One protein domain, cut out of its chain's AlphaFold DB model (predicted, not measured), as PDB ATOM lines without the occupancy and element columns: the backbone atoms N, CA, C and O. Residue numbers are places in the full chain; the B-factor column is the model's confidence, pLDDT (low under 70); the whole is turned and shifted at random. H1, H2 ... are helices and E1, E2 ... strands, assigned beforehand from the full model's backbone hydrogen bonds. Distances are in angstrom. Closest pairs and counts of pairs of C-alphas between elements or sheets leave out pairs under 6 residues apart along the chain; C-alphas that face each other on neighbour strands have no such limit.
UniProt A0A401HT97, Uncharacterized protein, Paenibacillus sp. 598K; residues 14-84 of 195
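This is residues 14 to 84 of the 195 residues of an uncharacterized protein of Paenibacillus sp. 598K (UniProt A0A401HT97). What shape is it? There is little regular structure: mostly loop, it sweeps as an open ring from E1 and H1 through residues 30 to 76 to H2, back near E1. What are the parts? The 71 printed residues include, in order, strand E1 and helices H1 and H2, a mixed class with only 14 residues in named elements. How spread out is it? It is only just loose, close to compact, with a radius of gyration of the C-alphas of 13.7 A and spans of 32 by 27 by 24 A.

What pairs with E1? E1, residues 21 to 23, pairs with no named strand, but its residues 21 to 22 pair antiparallel with residues 14 to 15. Where are the helices? E1 and H1, residues 25 to 29, meet only through their tight link. The closest C-alphas of E1 and H2, residues 77 to 82, are those of Lys 22 and Ser 78, 5.5 A apart. H1 and H2 are apart. How are the helix backbones? Every O i to N i+4 pair is within hydrogen-bond range in H2; in H1 0 of 1 is, beside 1 of 2 O i to N i+3 pairs.

Where does E1 begin? C-alpha 21 is at (-24.495, -14.759, 24.501); E1 is 6.9 A long and H1 7.1 A. Where does H2 end? C-alpha 82 is at (-30.092, -3.805, 26.837), and H2 is 8.6 A long.

How far does it reach? The two farthest C-alphas, of Gly 42 and Lys 84, are 34.8 A apart. Is it continuous? The printed part has no cut; the H1 to H2 link is long, 47 residues, of which residues 51 to 57 stand free. Where is confidence low? Residue 56 is under 70 in pLDDT.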
ATOM      1  N   GLU A  14     -20.027 -13.022  26.761       94.06
ATOM      2  CA  GLU A  14     -20.065 -14.128  27.708       94.06
ATOM      3  C   GLU A  14     -21.339 -14.951  27.534       94.06
ATOM      4  O   GLU A  14     -22.373 -14.443  27.084       94.06
ATOM      5  N   LYS A  15     -21.252 -16.235  27.891       93.56
ATOM      6  CA  LYS A  15     -22.379 -17.159  27.838       93.56
ATOM      7  C   LYS A  15     -23.359 -16.915  28.978       93.56
ATOM      8  O   LYS A  15     -22.983 -16.845  30.146       93.56
ATOM      9  N   THR A  16     -24.631 -16.796  28.634       93.25
ATOM     10  CA  THR A  16     -25.734 -16.670  29.585       93.25
ATOM     11  C   THR A  16     -26.205 -18.054  30.058       93.25
ATOM     12  O   THR A  16     -25.929 -19.062  29.401       93.25
ATOM     13  N   PRO A  17     -26.918 -18.151  31.201       94.19
ATOM     14  CA  PRO A  17     -27.357 -19.438  31.756       94.19
ATOM     15  C   PRO A  17     -28.250 -20.274  30.828       94.19
ATOM     16  O   PRO A  17     -28.253 -21.498  30.916       94.19
ATOM     17  N   ASP A  18     -28.995 -19.624  29.938       93.44
ATOM     18  CA  ASP A  18     -29.844 -20.243  28.914       93.44
ATOM     19  C   ASP A  18     -29.070 -20.661  27.651       93.44
ATOM     20  O   ASP A  18     -29.658 -21.155  26.693       93.44
ATOM     21  N   GLY A  19     -27.747 -20.499  27.647       92.19
ATOM     22  CA  GLY A  19     -26.866 -20.959  26.582       92.19
ATOM     23  C   GLY A  19     -26.618 -19.954  25.457       92.19
ATOM     24  O   GLY A  19     -25.860 -20.280  24.545       92.19
ATOM     25  N   LYS A  20     -27.203 -18.755  25.536       94.12
ATOM     26  CA  LYS A  20     -27.006 -17.652  24.586       94.12
ATOM     27  C   LYS A  20     -25.792 -16.797  24.954       94.12
ATOM     28  O   LYS A  20     -25.036 -17.142  25.859       94.12
ATOM     29  N   PHE A  21     -25.590 -15.690  24.243       93.81
ATOM     30  CA  PHE A  21     -24.495 -14.759  24.501       93.81
ATOM     31  C   PHE A  21     -25.005 -13.360  24.818       93.81
ATOM     32  O   PHE A  21     -26.044 -12.940  24.318       93.81
ATOM     33  N   LYS A  22     -24.233 -12.631  25.626       94.81
ATOM     34  CA  LYS A  22     -24.393 -11.191  25.850       94.81
ATOM     35  C   LYS A  22     -23.048 -10.488  25.773       94.81
ATOM     36  O   LYS A  22     -22.029 -11.068  26.142       94.81
ATOM     37  N   LEU A  23     -23.040  -9.244  25.300       94.69
ATOM     38  CA  LEU A  23     -21.824  -8.435  25.280       94.69
ATOM     39  C   LEU A  23     -21.373  -8.102  26.707       94.69
ATOM     40  O   LEU A  23     -22.192  -7.764  27.564       94.69
ATOM     41  N   THR A  24     -20.064  -8.149  26.940       94.06
ATOM     42  CA  THR A  24     -19.454  -7.579  28.148       94.06
ATOM     43  C   THR A  24     -19.456  -6.046  28.052       94.06
ATOM     44  O   THR A  24     -19.679  -5.479  26.980       94.06
ATOM     45  N   GLU A  25     -19.174  -5.344  29.150       93.00
ATOM     46  CA  GLU A  25     -19.008  -3.881  29.125       93.00
ATOM     47  C   GLU A  25     -17.884  -3.451  28.165       93.00
ATOM     48  O   GLU A  25     -18.037  -2.515  27.376       93.00
ATOM     49  N   VAL A  26     -16.780  -4.207  28.159       93.06
ATOM     50  CA  VAL A  26     -15.684  -4.016  27.206       93.06
ATOM     51  C   VAL A  26     -16.170  -4.255  25.779       93.06
ATOM     52  O   VAL A  26     -15.954  -3.411  24.916       93.06
ATOM     53  N   GLY A  27     -16.869  -5.360  25.518       91.44
ATOM     54  CA  GLY A  27     -17.331  -5.735  24.184       91.44
ATOM     55  C   GLY A  27     -18.256  -4.717  23.523       91.44
ATOM     56  O   GLY A  27     -18.209  -4.567  22.305       91.44
ATOM     57  N   GLN A  28     -19.032  -3.970  24.314       91.38
ATOM     58  CA  GLN A  28     -19.901  -2.900  23.814       91.38
ATOM     59  C   GLN A  28     -19.130  -1.721  23.207       91.38
ATOM     60  O   GLN A  28     -19.656  -1.034  22.334       91.38
ATOM     61  N   THR A  29     -17.899  -1.470  23.668       92.31
ATOM     62  CA  THR A  29     -17.131  -0.270  23.297       92.31
ATOM     63  C   THR A  29     -15.733  -0.562  22.753       92.31
ATOM     64  O   THR A  29     -15.046   0.359  22.312       92.31
ATOM     65  N   ALA A  30     -15.305  -1.831  22.740       91.31
ATOM     66  CA  ALA A  30     -13.945  -2.243  22.392       91.31
ATOM     67  C   ALA A  30     -13.498  -1.723  21.027       91.31
ATOM     68  O   ALA A  30     -12.371  -1.253  20.871       91.31
ATOM     69  N   PHE A  31     -14.398  -1.768  20.045       89.31
ATOM     70  CA  PHE A  31     -14.113  -1.276  18.706       89.31
ATOM     71  C   PHE A  31     -14.003   0.250  18.662       89.31
ATOM     72  O   PHE A  31     -13.043   0.771  18.102       89.31
ATOM     73  N   GLN A  32     -14.950   0.968  19.263       91.44
ATOM     74  CA  GLN A  32     -15.009   2.432  19.250       91.44
ATOM     75  C   GLN A  32     -13.832   3.049  20.009       91.44
ATOM     76  O   GLN A  32     -13.245   4.024  19.548       91.44
ATOM     77  N   ASN A  33     -13.467   2.450  21.141       94.25
ATOM     78  CA  ASN A  33     -12.402   2.936  22.013       94.25
ATOM     79  C   ASN A  33     -11.017   2.401  21.629       94.25
ATOM     80  O   ASN A  33     -10.033   2.785  22.254       94.25
ATOM     81  N   ASN A  34     -10.937   1.507  20.636       93.44
ATOM     82  CA  ASN A  34      -9.737   0.734  20.330       93.44
ATOM     83  C   ASN A  34      -9.112   0.121  21.601       93.44
ATOM     84  O   ASN A  34      -7.916   0.266  21.854       93.44
ATOM     85  N   THR A  35      -9.954  -0.504  22.433       93.69
ATOM     86  CA  THR A  35      -9.582  -0.955  23.781       93.69
ATOM     87  C   THR A  35      -8.332  -1.841  23.740       93.69
ATOM     88  O   THR A  35      -8.268  -2.728  22.883       93.69
ATOM     89  N   PRO A  36      -7.358  -1.644  24.653       94.50
ATOM     90  CA  PRO A  36      -6.199  -2.519  24.756       94.50
ATOM     91  C   PRO A  36      -6.612  -3.976  24.968       94.50
ATOM     92  O   PRO A  36      -7.378  -4.296  25.879       94.50
ATOM     93  N   VAL A  37      -6.102  -4.853  24.114       91.81
ATOM     94  CA  VAL A  37      -6.287  -6.297  24.219       91.81
ATOM     95  C   VAL A  37      -5.230  -6.845  25.188       91.81
ATOM     96  O   VAL A  37      -4.074  -6.436  25.097       91.81
ATOM     97  N   PRO A  38      -5.581  -7.748  26.122       91.00
ATOM     98  CA  PRO A  38      -4.608  -8.360  27.025       91.00
ATOM     99  C   PRO A  38      -3.478  -9.102  26.293       91.00
ATOM    100  O   PRO A  38      -3.696  -9.706  25.239       91.00
ATOM    101  N   ASP A  39      -2.281  -9.116  26.888       93.25
ATOM    102  CA  ASP A  39      -1.084  -9.745  26.302       93.25
ATOM    103  C   ASP A  39      -1.268 -11.244  26.022       93.25
ATOM    104  O   ASP A  39      -0.750 -11.758  25.032       93.25
ATOM    105  N   GLU A  40      -2.063 -11.945  26.839       90.44
ATOM    106  CA  GLU A  40      -2.398 -13.363  26.632       90.44
ATOM    107  C   GLU A  40      -3.147 -13.627  25.311       90.44
ATOM    108  O   GLU A  40      -3.088 -14.737  24.782       90.44
ATOM    109  N   TYR A  41      -3.787 -12.599  24.740       85.56
ATOM    110  CA  TYR A  41      -4.477 -12.651  23.448       85.56
ATOM    111  C   TYR A  41      -3.696 -11.960  22.318       85.56
ATOM    112  O   TYR A  41      -4.216 -11.820  21.211       85.56
ATOM    113  N   GLY A  42      -2.446 -11.553  22.571       88.06
ATOM    114  CA  GLY A  42      -1.549 -10.954  21.579       88.06
ATOM    115  C   GLY A  42      -1.300  -9.452  21.737       88.06
ATOM    116  O   GLY A  42      -0.476  -8.915  20.998       88.06
ATOM    117  N   GLY A  43      -1.947  -8.784  22.699       91.19
ATOM    118  CA  GLY A  43      -1.723  -7.361  22.964       91.19
ATOM    119  C   GLY A  43      -2.263  -6.421  21.873       91.19
ATOM    120  O   GLY A  43      -2.969  -6.832  20.951       91.19
ATOM    121  N   GLY A  44      -1.898  -5.137  21.962       93.62
ATOM    122  CA  GLY A  44      -2.281  -4.103  20.987       93.62
ATOM    123  C   GLY A  44      -3.682  -3.524  21.209       93.62
ATOM    124  O   GLY A  44      -4.303  -3.748  22.245       93.62
ATOM    125  N   GLY A  45      -4.172  -2.731  20.258       93.19
ATOM    126  CA  GLY A  45      -5.541  -2.215  20.267       93.19
ATOM    127  C   GLY A  45      -6.512  -3.182  19.593       93.19
ATOM    128  O   GLY A  45      -6.165  -3.880  18.643       93.19
ATOM    129  N   TYR A  46      -7.768  -3.211  20.035       91.06
ATOM    130  CA  TYR A  46      -8.787  -4.095  19.460       91.06
ATOM    131  C   TYR A  46      -8.964  -3.943  17.931       91.06
ATOM    132  O   TYR A  46      -9.230  -4.919  17.225       91.06
ATOM    133  N   GLN A  47      -8.786  -2.737  17.385       89.62
ATOM    134  CA  GLN A  47      -8.847  -2.473  15.941       89.62
ATOM    135  C   GLN A  47      -7.662  -3.081  15.175       89.62
ATOM    136  O   GLN A  47      -7.774  -3.355  13.974       89.62
ATOM    137  N   ASP A  48      -6.540  -3.345  15.846       89.06
ATOM    138  CA  ASP A  48      -5.359  -3.937  15.217       89.06
ATOM    139  C   ASP A  48      -5.651  -5.370  14.760       89.06
ATOM    140  O   ASP A  48      -5.260  -5.745  13.650       89.06
ATOM    141  N   GLY A  49      -6.444  -6.107  15.548       82.88
ATOM    142  CA  GLY A  49      -6.893  -7.475  15.269       82.88
ATOM    143  C   GLY A  49      -8.002  -7.604  14.216       82.88
ATOM    144  O   GLY A  49      -8.361  -8.722  13.845       82.88
ATOM    145  N   GLN A  50      -8.547  -6.493  13.708       80.50
ATOM    146  CA  GLN A  50      -9.547  -6.532  12.637       80.50
ATOM    147  C   GLN A  50      -8.957  -7.134  11.363       80.50
ATOM    148  O   GLN A  50      -7.839  -6.794  10.956       80.50
ATOM    149  N   SER A  51      -9.740  -7.989  10.702       77.88
ATOM    150  CA  SER A  51      -9.322  -8.615   9.454       77.88
ATOM    151  C   SER A  51      -8.974  -7.565   8.405       77.88
ATOM    152  O   SER A  51      -9.780  -6.704   8.055       77.88
ATOM    153  N   LYS A  52      -7.754  -7.659   7.873       80.56
ATOM    154  CA  LYS A  52      -7.280  -6.774   6.800       80.56
ATOM    155  C   LYS A  52      -7.813  -7.190   5.427       80.56
ATOM    156  O   LYS A  52      -7.679  -6.444   4.462       80.56
ATOM    157  N   ILE A  53      -8.433  -8.368   5.340       78.62
ATOM    158  CA  ILE A  53      -9.132  -8.844   4.150       78.62
ATOM    159  C   ILE A  53     -10.620  -8.607   4.386       78.62
ATOM    160  O   ILE A  53     -11.231  -9.261   5.231       78.62
ATOM    161  N   ASN A  54     -11.213  -7.688   3.624       71.56
ATOM    162  CA  ASN A  54     -12.646  -7.392   3.677       71.56
ATOM    163  C   ASN A  54     -13.471  -8.511   3.006       71.56
ATOM    164  O   ASN A  54     -14.069  -8.326   1.947       71.56
ATOM    165  N   SER A  55     -13.429  -9.705   3.591       70.81
ATOM    166  CA  SER A  55     -14.222 -10.864   3.200       70.81
ATOM    167  C   SER A  55     -15.005 -11.355   4.412       70.81
ATOM    168  O   SER A  55     -14.471 -11.414   5.520       70.81
ATOM    169  N   MET A  56     -16.276 -11.689   4.204       69.75
ATOM    170  CA  MET A  56     -17.124 -12.333   5.202       69.75
ATOM    171  C   MET A  56     -17.196 -13.825   4.887       69.75
ATOM    172  O   MET A  56     -17.658 -14.210   3.815       69.75
ATOM    173  N   ILE A  57     -16.738 -14.663   5.822       74.31
ATOM    174  CA  ILE A  57     -16.798 -16.129   5.693       74.31
ATOM    175  C   ILE A  57     -18.253 -16.616   5.801       74.31
ATOM    176  O   ILE A  57     -18.649 -17.549   5.109       74.31
ATOM    177  N   MET A  58     -19.056 -15.957   6.638       76.06
ATOM    178  CA  MET A  58     -20.504 -16.139   6.736       76.06
ATOM    179  C   MET A  58     -21.184 -14.776   6.833       76.06
ATOM    180  O   MET A  58     -20.575 -13.812   7.296       76.06
ATOM    181  N   SER A  59     -22.439 -14.700   6.387       80.00
ATOM    182  CA  SER A  59     -23.256 -13.499   6.566       80.00
ATOM    183  C   SER A  59     -23.571 -13.289   8.048       80.00
ATOM    184  O   SER A  59     -23.858 -14.238   8.775       80.00
ATOM    185  N   ASP A  60     -23.595 -12.027   8.462       79.75
ATOM    186  CA  ASP A  60     -24.032 -11.566   9.784       79.75
ATOM    187  C   ASP A  60     -25.443 -12.053  10.168       79.75
ATOM    188  O   ASP A  60     -25.774 -12.155  11.349       79.75
ATOM    189  N   PHE A  61     -26.261 -12.390   9.169       84.88
ATOM    190  CA  PHE A  61     -27.639 -12.863   9.317       84.88
ATOM    191  C   PHE A  61     -27.775 -14.391   9.239       84.88
ATOM    192  O   PHE A  61     -28.864 -14.908   9.002       84.88
ATOM    193  N   VAL A  62     -26.681 -15.137   9.404       88.38
ATOM    194  CA  VAL A  62     -26.741 -16.591   9.608       88.38
ATOM    195  C   VAL A  62     -26.988 -16.872  11.090       88.38
ATOM    196  O   VAL A  62     -26.440 -16.180  11.949       88.38
ATOM    197  N   TYR A  63     -27.815 -17.873  11.389       90.50
ATOM    198  CA  TYR A  63     -28.017 -18.349  12.757       90.50
ATOM    199  C   TYR A  63     -26.815 -19.170  13.225       90.50
ATOM    200  O   TYR A  63     -26.374 -20.085  12.528       90.50
ATOM    201  N   ASP A  64     -26.319 -18.865  14.419       89.56
ATOM    202  CA  ASP A  64     -25.425 -19.755  15.142       89.56
ATOM    203  C   ASP A  64     -26.242 -20.974  15.626       89.56
ATOM    204  O   ASP A  64     -27.218 -20.800  16.365       89.56
ATOM    205  N   PRO A  65     -25.885 -22.204  15.211       89.62
ATOM    206  CA  PRO A  65     -26.658 -23.398  15.533       89.62
ATOM    207  C   PRO A  65     -26.697 -23.739  17.028       89.62
ATOM    208  O   PRO A  65     -27.629 -24.430  17.437       89.62
ATOM    209  N   ASP A  66     -25.748 -23.272  17.849       88.94
ATOM    210  CA  ASP A  66     -25.777 -23.600  19.282       88.94
ATOM    211  C   ASP A  66     -26.618 -22.606  20.090       88.94
ATOM    212  O   ASP A  66     -27.168 -22.983  21.123       88.94
ATOM    213  N   THR A  67     -26.707 -21.341  19.661       91.81
ATOM    214  CA  THR A  67     -27.484 -20.312  20.381       91.81
ATOM    215  C   THR A  67     -28.868 -20.087  19.784       91.81
ATOM    216  O   THR A  67     -29.753 -19.566  20.464       91.81
ATOM    217  N   GLY A  68     -29.066 -20.450  18.513       93.62
ATOM    218  CA  GLY A  68     -30.272 -20.123  17.756       93.62
ATOM    219  C   GLY A  68     -30.432 -18.622  17.482       93.62
ATOM    220  O   GLY A  68     -31.516 -18.187  17.101       93.62
ATOM    221  N   GLU A  69     -29.381 -17.821  17.679       92.62
ATOM    222  CA  GLU A  69     -29.362 -16.376  17.428       92.62
ATOM    223  C   GLU A  69     -28.400 -16.036  16.287       92.62
ATOM    224  O   GLU A  69     -27.560 -16.847  15.899       92.62
ATOM    225  N   PHE A  70     -28.520 -14.842  15.708       91.50
ATOM    226  CA  PHE A  70     -27.646 -14.445  14.608       91.50
ATOM    227  C   PHE A  70     -26.177 -14.342  15.030       91.50
ATOM    228  O   PHE A  70     -25.854 -14.006  16.173       91.50
ATOM    229  N   TYR A  71     -25.271 -14.538  14.070       88.50
ATOM    230  CA  TYR A  71     -23.865 -14.212  14.283       88.50
ATOM    231  C   TYR A  71     -23.655 -12.725  14.591       88.50
ATOM    232  O   TYR A  71     -22.712 -12.387  15.291       88.50
ATOM    233  N   ASN A  72     -24.532 -11.829  14.144       89.31
ATOM    234  CA  ASN A  72     -24.462 -10.407  14.472       89.31
ATOM    235  C   ASN A  72     -25.021 -10.096  15.872       89.31
ATOM    236  O   ASN A  72     -26.217 -10.260  16.125       89.31
ATOM    237  N   ASN A  73     -24.159  -9.576  16.755       90.75
ATOM    238  CA  ASN A  73     -24.508  -9.300  18.150       90.75
ATOM    239  C   ASN A  73     -25.616  -8.252  18.338       90.75
ATOM    240  O   ASN A  73     -26.297  -8.277  19.364       90.75
ATOM    241  N   ASN A  74     -25.853  -7.382  17.350       90.94
ATOM    242  CA  ASN A  74     -26.914  -6.375  17.423       90.94
ATOM    243  C   ASN A  74     -28.311  -7.008  17.491       90.94
ATOM    244  O   ASN A  74     -29.256  -6.364  17.941       90.94
ATOM    245  N   TYR A  75     -28.439  -8.261  17.045       91.44
ATOM    246  CA  TYR A  75     -29.697  -9.001  17.021       91.44
ATOM    247  C   TYR A  75     -29.806 -10.064  18.118       91.44
ATOM    248  O   TYR A  75     -30.789 -10.806  18.147       91.44
ATOM    249  N   TRP A  76     -28.826 -10.160  19.018       93.62
ATOM    250  CA  TRP A  76     -28.952 -11.016  20.196       93.62
ATOM    251  C   TRP A  76     -30.061 -10.492  21.098       93.62
ATOM    252  O   TRP A  76     -30.190  -9.278  21.294       93.62
ATOM    253  N   SER A  77     -30.846 -11.393  21.687       94.38
ATOM    254  CA  SER A  77     -31.935 -10.994  22.586       94.38
ATOM    255  C   SER A  77     -31.436 -10.140  23.754       94.38
ATOM    256  O   SER A  77     -32.082  -9.154  24.101       94.38
ATOM    257  N   SER A  78     -30.249 -10.437  24.291       95.19
ATOM    258  CA  SER A  78     -29.609  -9.635  25.339       95.19
ATOM    259  C   SER A  78     -29.290  -8.209  24.894       95.19
ATOM    260  O   SER A  78     -29.436  -7.274  25.675       95.19
ATOM    261  N   THR A  79     -28.837  -8.036  23.650       94.25
ATOM    262  CA  THR A  79     -28.456  -6.731  23.098       94.25
ATOM    263  C   THR A  79     -29.697  -5.906  22.794       94.25
ATOM    264  O   THR A  79     -29.750  -4.722  23.115       94.25
ATOM    265  N   ILE A  80     -30.724  -6.541  22.224       92.81
ATOM    266  CA  ILE A  80     -32.026  -5.912  21.992       92.81
ATOM    267  C   ILE A  80     -32.627  -5.449  23.323       92.81
ATOM    268  O   ILE A  80     -33.103  -4.321  23.404       92.81
ATOM    269  N   GLU A  81     -32.574  -6.286  24.363       92.88
ATOM    270  CA  GLU A  81     -33.078  -5.941  25.694       92.88
ATOM    271  C   GLU A  81     -32.294  -4.784  26.320       92.88
ATOM    272  O   GLU A  81     -32.899  -3.815  26.778       92.88
ATOM    273  N   ALA A  82     -30.960  -4.846  26.287       91.88
ATOM    274  CA  ALA A  82     -30.092  -3.805  26.837       91.88
ATOM    275  C   ALA A  82     -30.297  -2.437  26.161       91.88
ATOM    276  O   ALA A  82     -30.123  -1.403  26.803       91.88
ATOM    277  N   ASN A  83     -30.703  -2.427  24.888       91.31
ATOM    278  CA  ASN A  83     -30.932  -1.214  24.105       91.31
ATOM    279  C   ASN A  83     -32.383  -0.706  24.147       91.31
ATOM    280  O   ASN A  83     -32.708   0.268  23.459       91.31
ATOM    281  N   LYS A  84     -33.280  -1.330  24.924       92.31
ATOM    282  CA  LYS A  84     -34.647  -0.819  25.080       92.31
ATOM    283  C   LYS A  84     -34.641   0.552  25.749       92.31
ATOM    284  O   LYS A  84     -33.998   0.790  26.764       92.31
TER     285      LYS A  84